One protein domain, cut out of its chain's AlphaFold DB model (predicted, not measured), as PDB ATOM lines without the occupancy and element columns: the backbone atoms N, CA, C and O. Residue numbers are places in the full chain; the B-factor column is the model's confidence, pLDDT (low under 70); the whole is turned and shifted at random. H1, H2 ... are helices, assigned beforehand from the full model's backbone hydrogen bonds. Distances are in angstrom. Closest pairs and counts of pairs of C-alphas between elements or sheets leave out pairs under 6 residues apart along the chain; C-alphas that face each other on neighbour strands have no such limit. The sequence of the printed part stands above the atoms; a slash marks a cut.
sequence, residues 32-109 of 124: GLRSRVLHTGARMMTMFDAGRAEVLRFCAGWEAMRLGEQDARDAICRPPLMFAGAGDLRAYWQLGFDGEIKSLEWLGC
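AT A GLANCE: This is residues 32 to 109 of the 124 residues of an uncharacterized protein of Duganella ginsengisoli (UniProt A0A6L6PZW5). The model is a rod of three helices with the long helix H2 as its spine: H1 folds back along the first part of H2 as a helical hairpin, and H3 packs at a slant on the later part of H2. The long link, residues 74 to 86, leads back from the end of H2 to the start of H3. The printed part has 78 residues, with H1, H2 and H3 in that order, no named strand, and the class all helix. It is only just compact, close to loose, with a radius of gyration of the C-alphas of 13.7 A and spans of 50 by 22 by 16 A.

IN THESE COORDINATES: H1, residues 33 to 45, begins at C-alpha 33 (40.754, 4.349, -38.034) and is 18.0 A long. H2, residues 50 to 73, is 35.1 A long. H3, residues 87 to 108, is 31.3 A long and ends at C-alpha 108 (26.148, -12.284, -14.777).

HOW THE PARTS SIT: H1 and H2 touch, opposite ways at a shallow tilt of 16 degrees; their closest C-alphas, Ala 42 and Ala 53, are 4.2 A apart. H2 and H3 touch, the same way at a steep tilt of 39 degrees, closest at the C-alphas of Gly 68 and Phe 97, 4.2 A. H1 and H3 are close but not clearly touching, the closest C-alphas being Ser 35 and Leu 89, 7.4 A. In H1, H2 and H3 every O i to N i+4 pair is within hydrogen-bond range.

THE WHOLE: The C-alphas farthest apart, Phe 48 and Cys 109, are 50.0 A apart. The link H1 to H2 is tight, H2 to H3 long. The printed part has no cut, and no printed residue is under 70 in pLDDT.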
ATOM      1  N   GLY A  32      39.654   1.106 -35.393       92.56
ATOM      2  CA  GLY A  32      40.293   2.282 -34.788       92.56
ATOM      3  C   GLY A  32      40.659   3.421 -35.754       92.56
ATOM      4  O   GLY A  32      41.163   4.447 -35.298       92.56
ATOM      5  N   LEU A  33      40.399   3.301 -37.065       92.00
ATOM      6  CA  LEU A  33      40.754   4.349 -38.034       92.00
ATOM      7  C   LEU A  33      40.044   5.676 -37.737       92.00
ATOM      8  O   LEU A  33      40.684   6.723 -37.776       92.00
ATOM      9  N   ARG A  34      38.756   5.645 -37.375       90.44
ATOM     10  CA  ARG A  34      37.985   6.860 -37.068       90.44
ATOM     11  C   ARG A  34      38.606   7.659 -35.919       90.44
ATOM     12  O   ARG A  34      38.939   8.828 -36.105       90.44
ATOM     13  N   SER A  35      38.832   7.024 -34.767       93.44
ATOM     14  CA  SER A  35      39.491   7.668 -33.623       93.44
ATOM     15  C   SER A  35      40.879   8.188 -34.000       93.44
ATOM     16  O   SER A  35      41.269   9.274 -33.580       93.44
ATOM     17  N   ARG A  36      41.620   7.460 -34.847       94.88
ATOM     18  CA  ARG A  36      42.953   7.882 -35.294       94.88
ATOM     19  C   ARG A  36      42.924   9.116 -36.198       94.88
ATOM     20  O   ARG A  36      43.795   9.976 -36.051       94.88
ATOM     21  N   VAL A  37      41.951   9.217 -37.105       92.25
ATOM     22  CA  VAL A  37      41.752  10.402 -37.955       92.25
ATOM     23  C   VAL A  37      41.417  11.610 -37.086       92.25
ATOM     24  O   VAL A  37      42.100  12.623 -37.199       92.25
ATOM     25  N   LEU A  38      40.457  11.477 -36.166       92.62
ATOM     26  CA  LEU A  38      40.071  12.554 -35.245       92.62
ATOM     27  C   LEU A  38      41.252  13.013 -34.380       92.62
ATOM     28  O   LEU A  38      41.550  14.201 -34.318       92.62
ATOM     29  N   HIS A  39      41.997  12.075 -33.792       95.31
ATOM     30  CA  HIS A  39      43.183  12.377 -32.988       95.31
ATOM     31  C   HIS A  39      44.279  13.088 -33.797       95.31
ATOM     32  O   HIS A  39      44.917  14.026 -33.319       95.31
ATOM     33  N   THR A  40      44.512  12.661 -35.039       94.00
ATOM     34  CA  THR A  40      45.497  13.312 -35.916       94.00
ATOM     35  C   THR A  40      45.025  14.707 -36.328       94.00
ATOM     36  O   THR A  40      45.817  15.647 -36.285       94.00
ATOM     37  N   GLY A  41      43.734  14.857 -36.636       91.56
ATOM     38  CA  GLY A  41      43.096  16.144 -36.902       91.56
ATOM     39  C   GLY A  41      43.236  17.106 -35.723       91.56
ATOM     40  O   GLY A  41      43.682  18.231 -35.915       91.56
ATOM     41  N   ALA A  42      42.990  16.642 -34.494       93.19
ATOM     42  CA  ALA A  42      43.183  17.428 -33.278       93.19
ATOM     43  C   ALA A  42      44.622  17.955 -33.143       93.19
ATOM     44  O   ALA A  42      44.840  19.128 -32.838       93.19
ATOM     45  N   ARG A  43      45.627  17.107 -33.415       93.94
ATOM     46  CA  ARG A  43      47.043  17.511 -33.373       93.94
ATOM     47  C   ARG A  43      47.375  18.590 -34.400       93.94
ATOM     48  O   ARG A  43      48.122  19.505 -34.080       93.94
ATOM     49  N   MET A  44      46.831  18.481 -35.610       93.38
ATOM     50  CA  MET A  44      47.021  19.493 -36.653       93.38
ATOM     51  C   MET A  44      46.299  20.799 -36.300       93.38
ATOM     52  O   MET A  44      46.873  21.873 -36.458       93.38
ATOM     53  N   MET A  45      45.080  20.702 -35.764       91.88
ATOM     54  CA  MET A  45      44.231  21.846 -35.426       91.88
ATOM     55  C   MET A  45      44.766  22.664 -34.247       91.88
ATOM     56  O   MET A  45      44.519  23.859 -34.183       91.88
ATOM     57  N   THR A  46      45.568  22.062 -33.362       92.44
ATOM     58  CA  THR A  46      46.095  22.724 -32.149       92.44
ATOM     59  C   THR A  46      46.831  24.040 -32.451       92.44
ATOM     60  O   THR A  46      46.837  24.938 -31.618       92.44
ATOM     61  N   MET A  47      47.446  24.172 -33.634       89.69
ATOM     62  CA  MET A  47      48.176  25.387 -34.031       89.69
ATOM     63  C   MET A  47      47.281  26.506 -34.581       89.69
ATOM     64  O   MET A  47      47.738  27.639 -34.688       89.69
ATOM     65  N   PHE A  48      46.040  26.191 -34.954       89.75
ATOM     66  CA  PHE A  48      45.120  27.113 -35.624       89.75
ATOM     67  C   PHE A  48      43.926  27.469 -34.740       89.75
ATOM     68  O   PHE A  48      43.508  28.621 -34.715       89.75
ATOM     69  N   ASP A  49      43.402  26.486 -34.011       90.88
ATOM     70  CA  ASP A  49      42.221  26.612 -33.169       90.88
ATOM     71  C   ASP A  49      42.298  25.594 -32.017       90.88
ATOM     72  O   ASP A  49      42.104  24.386 -32.193       90.88
ATOM     73  N   ALA A  50      42.618  26.087 -30.821       90.56
ATOM     74  CA  ALA A  50      42.767  25.247 -29.637       90.56
ATOM     75  C   ALA A  50      41.430  24.649 -29.166       90.56
ATOM     76  O   ALA A  50      41.409  23.492 -28.745       90.56
ATOM     77  N   GLY A  51      40.327  25.398 -29.275       89.62
ATOM     78  CA  GLY A  51      39.003  24.933 -28.857       89.62
ATOM     79  C   GLY A  51      38.526  23.786 -29.740       89.62
ATOM     80  O   GLY A  51      38.139  22.720 -29.256       89.62
ATOM     81  N   ARG A  52      38.668  23.936 -31.058       84.50
ATOM     82  CA  ARG A  52      38.332  22.867 -32.005       84.50
ATOM     83  C   ARG A  52      39.242  21.651 -31.864       84.50
ATOM     84  O   ARG A  52      38.790  20.509 -31.977       84.50
ATOM     85  N   ALA A  53      40.529  21.866 -31.594       90.19
ATOM     86  CA  ALA A  53      41.457  20.776 -31.316       90.19
ATOM     87  C   ALA A  53      41.049  19.962 -30.077       90.19
ATOM     88  O   ALA A  53      41.181  18.735 -30.084       90.19
ATOM     89  N   GLU A  54      40.545  20.621 -29.035       90.56
ATOM     90  CA  GLU A  54      40.045  19.962 -27.828       90.56
ATOM     91  C   GLU A  54      38.812  19.101 -28.121       90.56
ATOM     92  O   GLU A  54      38.796  17.925 -27.753       90.56
ATOM     93  N   VAL A  55      37.840  19.626 -28.874       87.88
ATOM     94  CA  VAL A  55      36.650  18.864 -29.291       87.88
ATOM     95  C   VAL A  55      37.035  17.626 -30.095       87.88
ATOM     96  O   VAL A  55      36.615  16.517 -29.766       87.88
ATOM     97  N   LEU A  56      37.900  17.772 -31.103       88.69
ATOM     98  CA  LEU A  56      38.357  16.636 -31.908       88.69
ATOM     99  C   LEU A  56      39.078  15.580 -31.058       88.69
ATOM    100  O   LEU A  56      38.904  14.379 -31.286       88.69
ATOM    101  N   ARG A  57      39.869  16.007 -30.064       93.00
ATOM    102  CA  ARG A  57      40.546  15.098 -29.130       93.00
ATOM    103  C   ARG A  57      39.540  14.358 -28.250       93.00
ATOM    104  O   ARG A  57      39.659  13.141 -28.106       93.00
ATOM    105  N   PHE A  58      38.542  15.059 -27.716       91.50
ATOM    106  CA  PHE A  58      37.459  14.458 -26.942       91.50
ATOM    107  C   PHE A  58      36.694  13.417 -27.769       91.50
ATOM    108  O   PHE A  58      36.551  12.271 -27.343       91.50
ATOM    109  N   CYS A  59      36.289  13.761 -28.994       90.69
ATOM    110  CA  CYS A  59      35.589  12.841 -29.891       90.69
ATOM    111  C   CYS A  59      36.440  11.616 -30.256       90.69
ATOM    112  O   CYS A  59      35.919  10.502 -30.342       90.69
ATOM    113  N   ALA A  60      37.751  11.792 -30.440       94.69
ATOM    114  CA  ALA A  60      38.668  10.682 -30.677       94.69
ATOM    115  C   ALA A  60      38.711   9.705 -29.490       94.69
ATOM    116  O   ALA A  60      38.649   8.489 -29.698       94.69
ATOM    117  N   GLY A  61      38.788  10.235 -28.263       94.94
ATOM    118  CA  GLY A  61      38.752   9.453 -27.027       94.94
ATOM    119  C   GLY A  61      37.422   8.725 -26.836       94.94
ATOM    120  O   GLY A  61      37.416   7.518 -26.607       94.94
ATOM    121  N   TRP A  62      36.298   9.419 -27.033       93.31
ATOM    122  CA  TRP A  62      34.958   8.831 -26.940       93.31
ATOM    123  C   TRP A  62      34.759   7.668 -27.921       93.31
ATOM    124  O   TRP A  62      34.314   6.587 -27.536       93.31
ATOM    125  N   GLU A  63      35.157   7.833 -29.189       94.38
ATOM    126  CA  GLU A  63      35.084   6.742 -30.169       94.38
ATOM    127  C   GLU A  63      36.021   5.578 -29.817       94.38
ATOM    128  O   GLU A  63      35.675   4.425 -30.069       94.38
ATOM    129  N   ALA A  64      37.199   5.852 -29.241       96.75
ATOM    130  CA  ALA A  64      38.106   4.799 -28.786       96.75
ATOM    131  C   ALA A  64      37.510   4.004 -27.613       96.75
ATOM    132  O   ALA A  64      37.580   2.777 -27.631       96.75
ATOM    133  N   MET A  65      36.874   4.681 -26.653       97.44
ATOM    134  CA  MET A  65      36.175   4.057 -25.527       97.44
ATOM    135  C   MET A  65      35.009   3.183 -25.999       97.44
ATOM    136  O   MET A  65      34.975   1.995 -25.690       97.44
ATOM    137  N   ARG A  66      34.126   3.718 -26.850       95.62
ATOM    138  CA  ARG A  66      32.996   2.968 -27.428       95.62
ATOM    139  C   ARG A  66      33.454   1.748 -28.235       95.62
ATOM    140  O   ARG A  66      32.785   0.717 -28.258       95.62
ATOM    141  N   LEU A  67      34.591   1.857 -28.925       94.56
ATOM    142  CA  LEU A  67      35.208   0.718 -29.601       94.56
ATOM    143  C   LEU A  67      35.743  -0.319 -28.604       94.56
ATOM    144  O   LEU A  67      35.608  -1.504 -28.871       94.56
ATOM    145  N   GLY A  68      36.313   0.109 -27.475       96.88
ATOM    146  CA  GLY A  68      36.724  -0.782 -26.386       96.88
ATOM    147  C   GLY A  68      35.562  -1.590 -25.816       96.88
ATOM    148  O   GLY A  68      35.678  -2.804 -25.683       96.88
ATOM    149  N   GLU A  69      34.422  -0.942 -25.574       97.06
ATOM    150  CA  GLU A  69      33.189  -1.617 -25.145       97.06
ATOM    151  C   GLU A  69      32.729  -2.661 -26.172       97.06
ATOM    152  O   GLU A  69      32.420  -3.801 -25.834       97.06
ATOM    153  N   GLN A  70      32.711  -2.295 -27.458       94.69
ATOM    154  CA  GLN A  70      32.333  -3.227 -28.520       94.69
ATOM    155  C   GLN A  70      33.314  -4.404 -28.625       94.69
ATOM    156  O   GLN A  70      32.883  -5.551 -28.709       94.69
ATOM    157  N   ASP A  71      34.620  -4.133 -28.581       95.56
ATOM    158  CA  ASP A  71      35.665  -5.155 -28.633       95.56
ATOM    159  C   ASP A  71      35.560  -6.116 -27.430       95.56
ATOM    160  O   ASP A  71      35.781  -7.313 -27.600       95.56
ATOM    161  N   ALA A  72      35.177  -5.639 -26.239       95.50
ATOM    162  CA  ALA A  72      34.917  -6.495 -25.078       95.50
ATOM    163  C   ALA A  72      33.732  -7.447 -25.311       95.50
ATOM    164  O   ALA A  72      33.865  -8.651 -25.077       95.50
ATOM    165  N   ARG A  73      32.611  -6.944 -25.850       92.69
ATOM    166  CA  ARG A  73      31.443  -7.771 -26.222       92.69
ATOM    167  C   ARG A  73      31.781  -8.815 -27.287       92.69
ATOM    168  O   ARG A  73      31.270  -9.930 -27.236       92.69
ATOM    169  N   ASP A  74      32.668  -8.464 -28.213       93.06
ATOM    170  CA  ASP A  74      33.114  -9.331 -29.307       93.06
ATOM    171  C   ASP A  74      34.326 -10.217 -28.925       93.06
ATOM    172  O   ASP A  74      34.874 -10.917 -29.780       93.06
ATOM    173  N   ALA A  75      34.761 -10.200 -27.656       93.88
ATOM    174  CA  ALA A  75      35.921 -10.937 -27.133       93.88
ATOM    175  C   ALA A  75      37.260 -10.644 -27.855       93.88
ATOM    176  O   ALA A  75      38.149 -11.495 -27.962       93.88
ATOM    177  N   ILE A  76      37.441  -9.415 -28.339       94.31
ATOM    178  CA  ILE A  76      38.661  -8.929 -28.990       94.31
ATOM    179  C   ILE A  76      39.572  -8.278 -27.941       94.31
ATOM    180  O   ILE A  76      39.577  -7.071 -27.732       94.31
ATOM    181  N   CYS A  77      40.431  -9.075 -27.307       94.19
ATOM    182  CA  CYS A  77      41.250  -8.626 -26.169       94.19
ATOM    183  C   CYS A  77      42.503  -7.806 -26.542       94.19
ATOM    184  O   CYS A  77      43.472  -7.769 -25.781       94.19
ATOM    185  N   ARG A  78      42.563  -7.213 -27.741       94.75
ATOM    186  CA  ARG A  78      43.736  -6.450 -28.194       94.75
ATOM    187  C   ARG A  78      43.333  -5.098 -28.772       94.75
ATOM    188  O   ARG A  78      42.499  -5.069 -29.686       94.75
ATOM    189  N   PRO A  79      44.009  -4.007 -28.364       95.69
ATOM    190  CA  PRO A  79      43.727  -2.694 -28.912       95.69
ATOM    191  C   PRO A  79      43.982  -2.666 -30.427       95.69
ATOM    192  O   PRO A  79      44.821  -3.421 -30.939       95.69
ATOM    193  N   PRO A  80      43.279  -1.800 -31.173       95.25
ATOM    194  CA  PRO A  80      43.516  -1.614 -32.599       95.25
ATOM    195  C   PRO A  80      44.969  -1.227 -32.902       95.25
ATOM    196  O   PRO A  80      45.533  -0.346 -32.253       95.25
ATOM    197  N   LEU A  81      45.560  -1.806 -33.956       93.81
ATOM    198  CA  LEU A  81      46.914  -1.441 -34.413       93.81
ATOM    199  C   LEU A  81      47.030   0.048 -34.780       93.81
ATOM    200  O   LEU A  81      48.093   0.641 -34.623       93.81
ATOM    201  N   MET A  82      45.924   0.672 -35.198       95.06
ATOM    202  CA  MET A  82      45.835   2.112 -35.473       95.06
ATOM    203  C   MET A  82      46.163   3.000 -34.262       95.06
ATOM    204  O   MET A  82      46.444   4.186 -34.437       95.06
ATOM    205  N   PHE A  83      46.144   2.457 -33.041       96.19
ATOM    206  CA  PHE A  83      46.505   3.190 -31.822       96.19
ATOM    207  C   PHE A  83      47.999   3.096 -31.488       96.19
ATOM    208  O   PHE A  83      48.445   3.661 -30.490       96.19
ATOM    209  N   ALA A  84      48.811   2.438 -32.324       93.69
ATOM    210  CA  ALA A  84      50.261   2.448 -32.172       93.69
ATOM    211  C   ALA A  84      50.799   3.894 -32.142       93.69
ATOM    212  O   ALA A  84      50.509   4.720 -33.013       93.69
ATOM    213  N   GLY A  85      51.556   4.221 -31.092       93.81
ATOM    214  CA  GLY A  85      52.084   5.570 -30.877       93.81
ATOM    215  C   GLY A  85      51.042   6.639 -30.505       93.81
ATOM    216  O   GLY A  85      51.380   7.817 -30.525       93.81
ATOM    217  N   ALA A  86      49.793   6.274 -30.181       95.81
ATOM    218  CA  ALA A  86      48.820   7.136 -29.489       95.81
ATOM    219  C   ALA A  86      48.398   6.475 -28.173       95.81
ATOM    220  O   ALA A  86      47.436   5.704 -28.115       95.81
ATOM    221  N   GLY A  87      49.180   6.732 -27.121       95.50
ATOM    222  CA  GLY A  87      48.958   6.132 -25.805       95.50
ATOM    223  C   GLY A  87      47.635   6.555 -25.164       95.50
ATOM    224  O   GLY A  87      47.015   5.753 -24.475       95.50
ATOM    225  N   ASP A  88      47.173   7.768 -25.451       95.44
ATOM    226  CA  ASP A  88      45.881   8.301 -25.021       95.44
ATOM    227  C   ASP A  88      44.706   7.527 -25.634       95.44
ATOM    228  O   ASP A  88      43.840   7.056 -24.902       95.44
ATOM    229  N   LEU A  89      44.705   7.286 -26.951       97.56
ATOM    230  CA  LEU A  89      43.668   6.472 -27.600       97.56
ATOM    231  C   LEU A  89      43.636   5.046 -27.053       97.56
ATOM    232  O   LEU A  89      42.561   4.486 -26.838       97.56
ATOM    233  N   ARG A  90      44.811   4.460 -26.797       98.00
ATOM    234  CA  ARG A  90      44.901   3.144 -26.157       98.00
ATOM    235  C   ARG A  90      44.312   3.164 -24.745       98.00
ATOM    236  O   ARG A  90      43.625   2.215 -24.385       98.00
ATOM    237  N   ALA A  91      44.569   4.211 -23.962       97.94
ATOM    238  CA  ALA A  91      44.026   4.348 -22.614       97.94
ATOM    239  C   ALA A  91      42.495   4.488 -22.628       97.94
ATOM    240  O   ALA A  91      41.823   3.784 -21.882       97.94
ATOM    241  N   TYR A  92      41.934   5.314 -23.518       98.31
ATOM    242  CA  TYR A  92      40.478   5.433 -23.668       98.31
ATOM    243  C   TYR A  92      39.821   4.124 -24.110       98.31
ATOM    244  O   TYR A  92      38.792   3.743 -23.561       98.31
ATOM    245  N   TRP A  93      40.436   3.402 -25.050       98.44
ATOM    246  CA  TRP A  93      39.977   2.063 -25.421       98.44
ATOM    247  C   TRP A  93      39.983   1.104 -24.232       98.44
ATOM    248  O   TRP A  93      38.994   0.412 -24.013       98.44
ATOM    249  N   GLN A  94      41.054   1.103 -23.430       98.38
ATOM    250  CA  GLN A  94      41.152   0.244 -22.249       98.38
ATOM    251  C   GLN A  94      40.065   0.576 -21.220       98.38
ATOM    252  O   GLN A  94      39.464  -0.338 -20.671       98.38
ATOM    253  N   LEU A  95      39.762   1.862 -21.005       98.00
ATOM    254  CA  LEU A  95      38.680   2.288 -20.113       98.00
ATOM    255  C   LEU A  95      37.319   1.724 -20.544       98.00
ATOM    256  O   LEU A  95      36.580   1.220 -19.703       98.00
ATOM    257  N   GLY A  96      37.003   1.785 -21.840       97.56
ATOM    258  CA  GLY A  96      35.762   1.216 -22.372       97.56
ATOM    259  C   GLY A  96      35.733  -0.309 -22.291       97.56
ATOM    260  O   GLY A  96      34.734  -0.889 -21.875       97.56
ATOM    261  N   PHE A  97      36.852  -0.955 -22.621       97.75
ATOM    262  CA  PHE A  97      36.993  -2.407 -22.546       97.75
ATOM    263  C   PHE A  97      36.807  -2.920 -21.110       97.75
ATOM    264  O   PHE A  97      35.959  -3.772 -20.864       97.75
ATOM    265  N   ASP A  98      37.548  -2.367 -20.145       96.94
ATOM    266  CA  ASP A  98      37.471  -2.771 -18.736       96.94
ATOM    267  C   ASP A  98      36.102  -2.459 -18.126       96.94
ATOM    268  O   ASP A  98      35.590  -3.233 -17.315       96.94
ATOM    269  N   GLY A  99      35.508  -1.322 -18.509       94.75
ATOM    270  CA  GLY A  99      34.164  -0.937 -18.092       94.75
ATOM    271  C   GLY A  99      33.115  -1.951 -18.543       94.75
ATOM    272  O   GLY A  99      32.297  -2.389 -17.734       94.75
ATOM    273  N   GLU A 100      33.179  -2.380 -19.802       96.19
ATOM    274  CA  GLU A 100      32.264  -3.388 -20.333       96.19
ATOM    275  C   GLU A 100      32.508  -4.767 -19.714       96.19
ATOM    276  O   GLU A 100      31.543  -5.426 -19.339       96.19
ATOM    277  N   ILE A 101      33.762  -5.198 -19.528       94.00
ATOM    278  CA  ILE A 101      34.057  -6.473 -18.852       94.00
ATOM    279  C   ILE A 101      33.440  -6.492 -17.449       94.00
ATOM    280  O   ILE A 101      32.717  -7.430 -17.117       94.00
ATOM    281  N   LYS A 102      33.632  -5.426 -16.660       90.31
ATOM    282  CA  LYS A 102      32.998  -5.302 -15.337       90.31
ATOM    283  C   LYS A 102      31.475  -5.294 -15.424       90.31
ATOM    284  O   LYS A 102      30.809  -5.912 -14.600       90.31
ATOM    285  N   SER A 103      30.906  -4.613 -16.419       88.44
ATOM    286  CA  SER A 103      29.456  -4.596 -16.624       88.44
ATOM    287  C   SER A 103      28.907  -5.997 -16.913       88.44
ATOM    288  O   SER A 103      27.904  -6.394 -16.320       88.44
ATOM    289  N   LEU A 104      29.586  -6.770 -17.763       86.19
ATOM    290  CA  LEU A 104      29.224  -8.151 -18.077       86.19
ATOM    291  C   LEU A 104      29.357  -9.069 -16.850       86.19
ATOM    292  O   LEU A 104      28.485  -9.908 -16.620       86.19
ATOM    293  N   GLU A 105      30.394  -8.880 -16.027       85.06
ATOM    294  CA  GLU A 105      30.557  -9.578 -14.743       85.06
ATOM    295  C   GLU A 105      29.391  -9.285 -13.784       85.06
ATOM    296  O   GLU A 105      28.827 -10.206 -13.184       85.06
ATOM    297  N   TRP A 106      28.980  -8.017 -13.674       83.12
ATOM    298  CA  TRP A 106      27.867  -7.604 -12.815       83.12
ATOM    299  C   TRP A 106      26.522  -8.142 -13.307       83.12
ATOM    300  O   TRP A 106      25.764  -8.690 -12.508       83.12
ATOM    301  N   LEU A 107      26.245  -8.071 -14.613       79.62
ATOM    302  CA  LEU A 107      25.026  -8.628 -15.216       79.62
ATOM    303  C   LEU A 107      24.937 -10.153 -15.049       79.62
ATOM    304  O   LEU A 107      23.845 -10.702 -14.894       79.62
ATOM    305  N   GLY A 108      26.076 -10.849 -15.053       77.50
ATOM    306  CA  GLY A 108      26.148 -12.284 -14.777       77.50
ATOM    307  C   GLY A 108      25.956 -12.648 -13.298       77.50
ATOM    308  O   GLY A 108      25.717 -13.816 -12.969       77.50
ATOM    309  N   CYS A 109      26.043 -11.677 -12.386       79.12
ATOM    310  CA  CYS A 109      25.969 -11.919 -10.954       79.12
ATOM    311  C   CYS A 109      24.519 -12.085 -10.479       79.12
ATOM    312  O   CYS A 109      23.776 -11.123 -10.293       79.12
TER     313      CYS A 109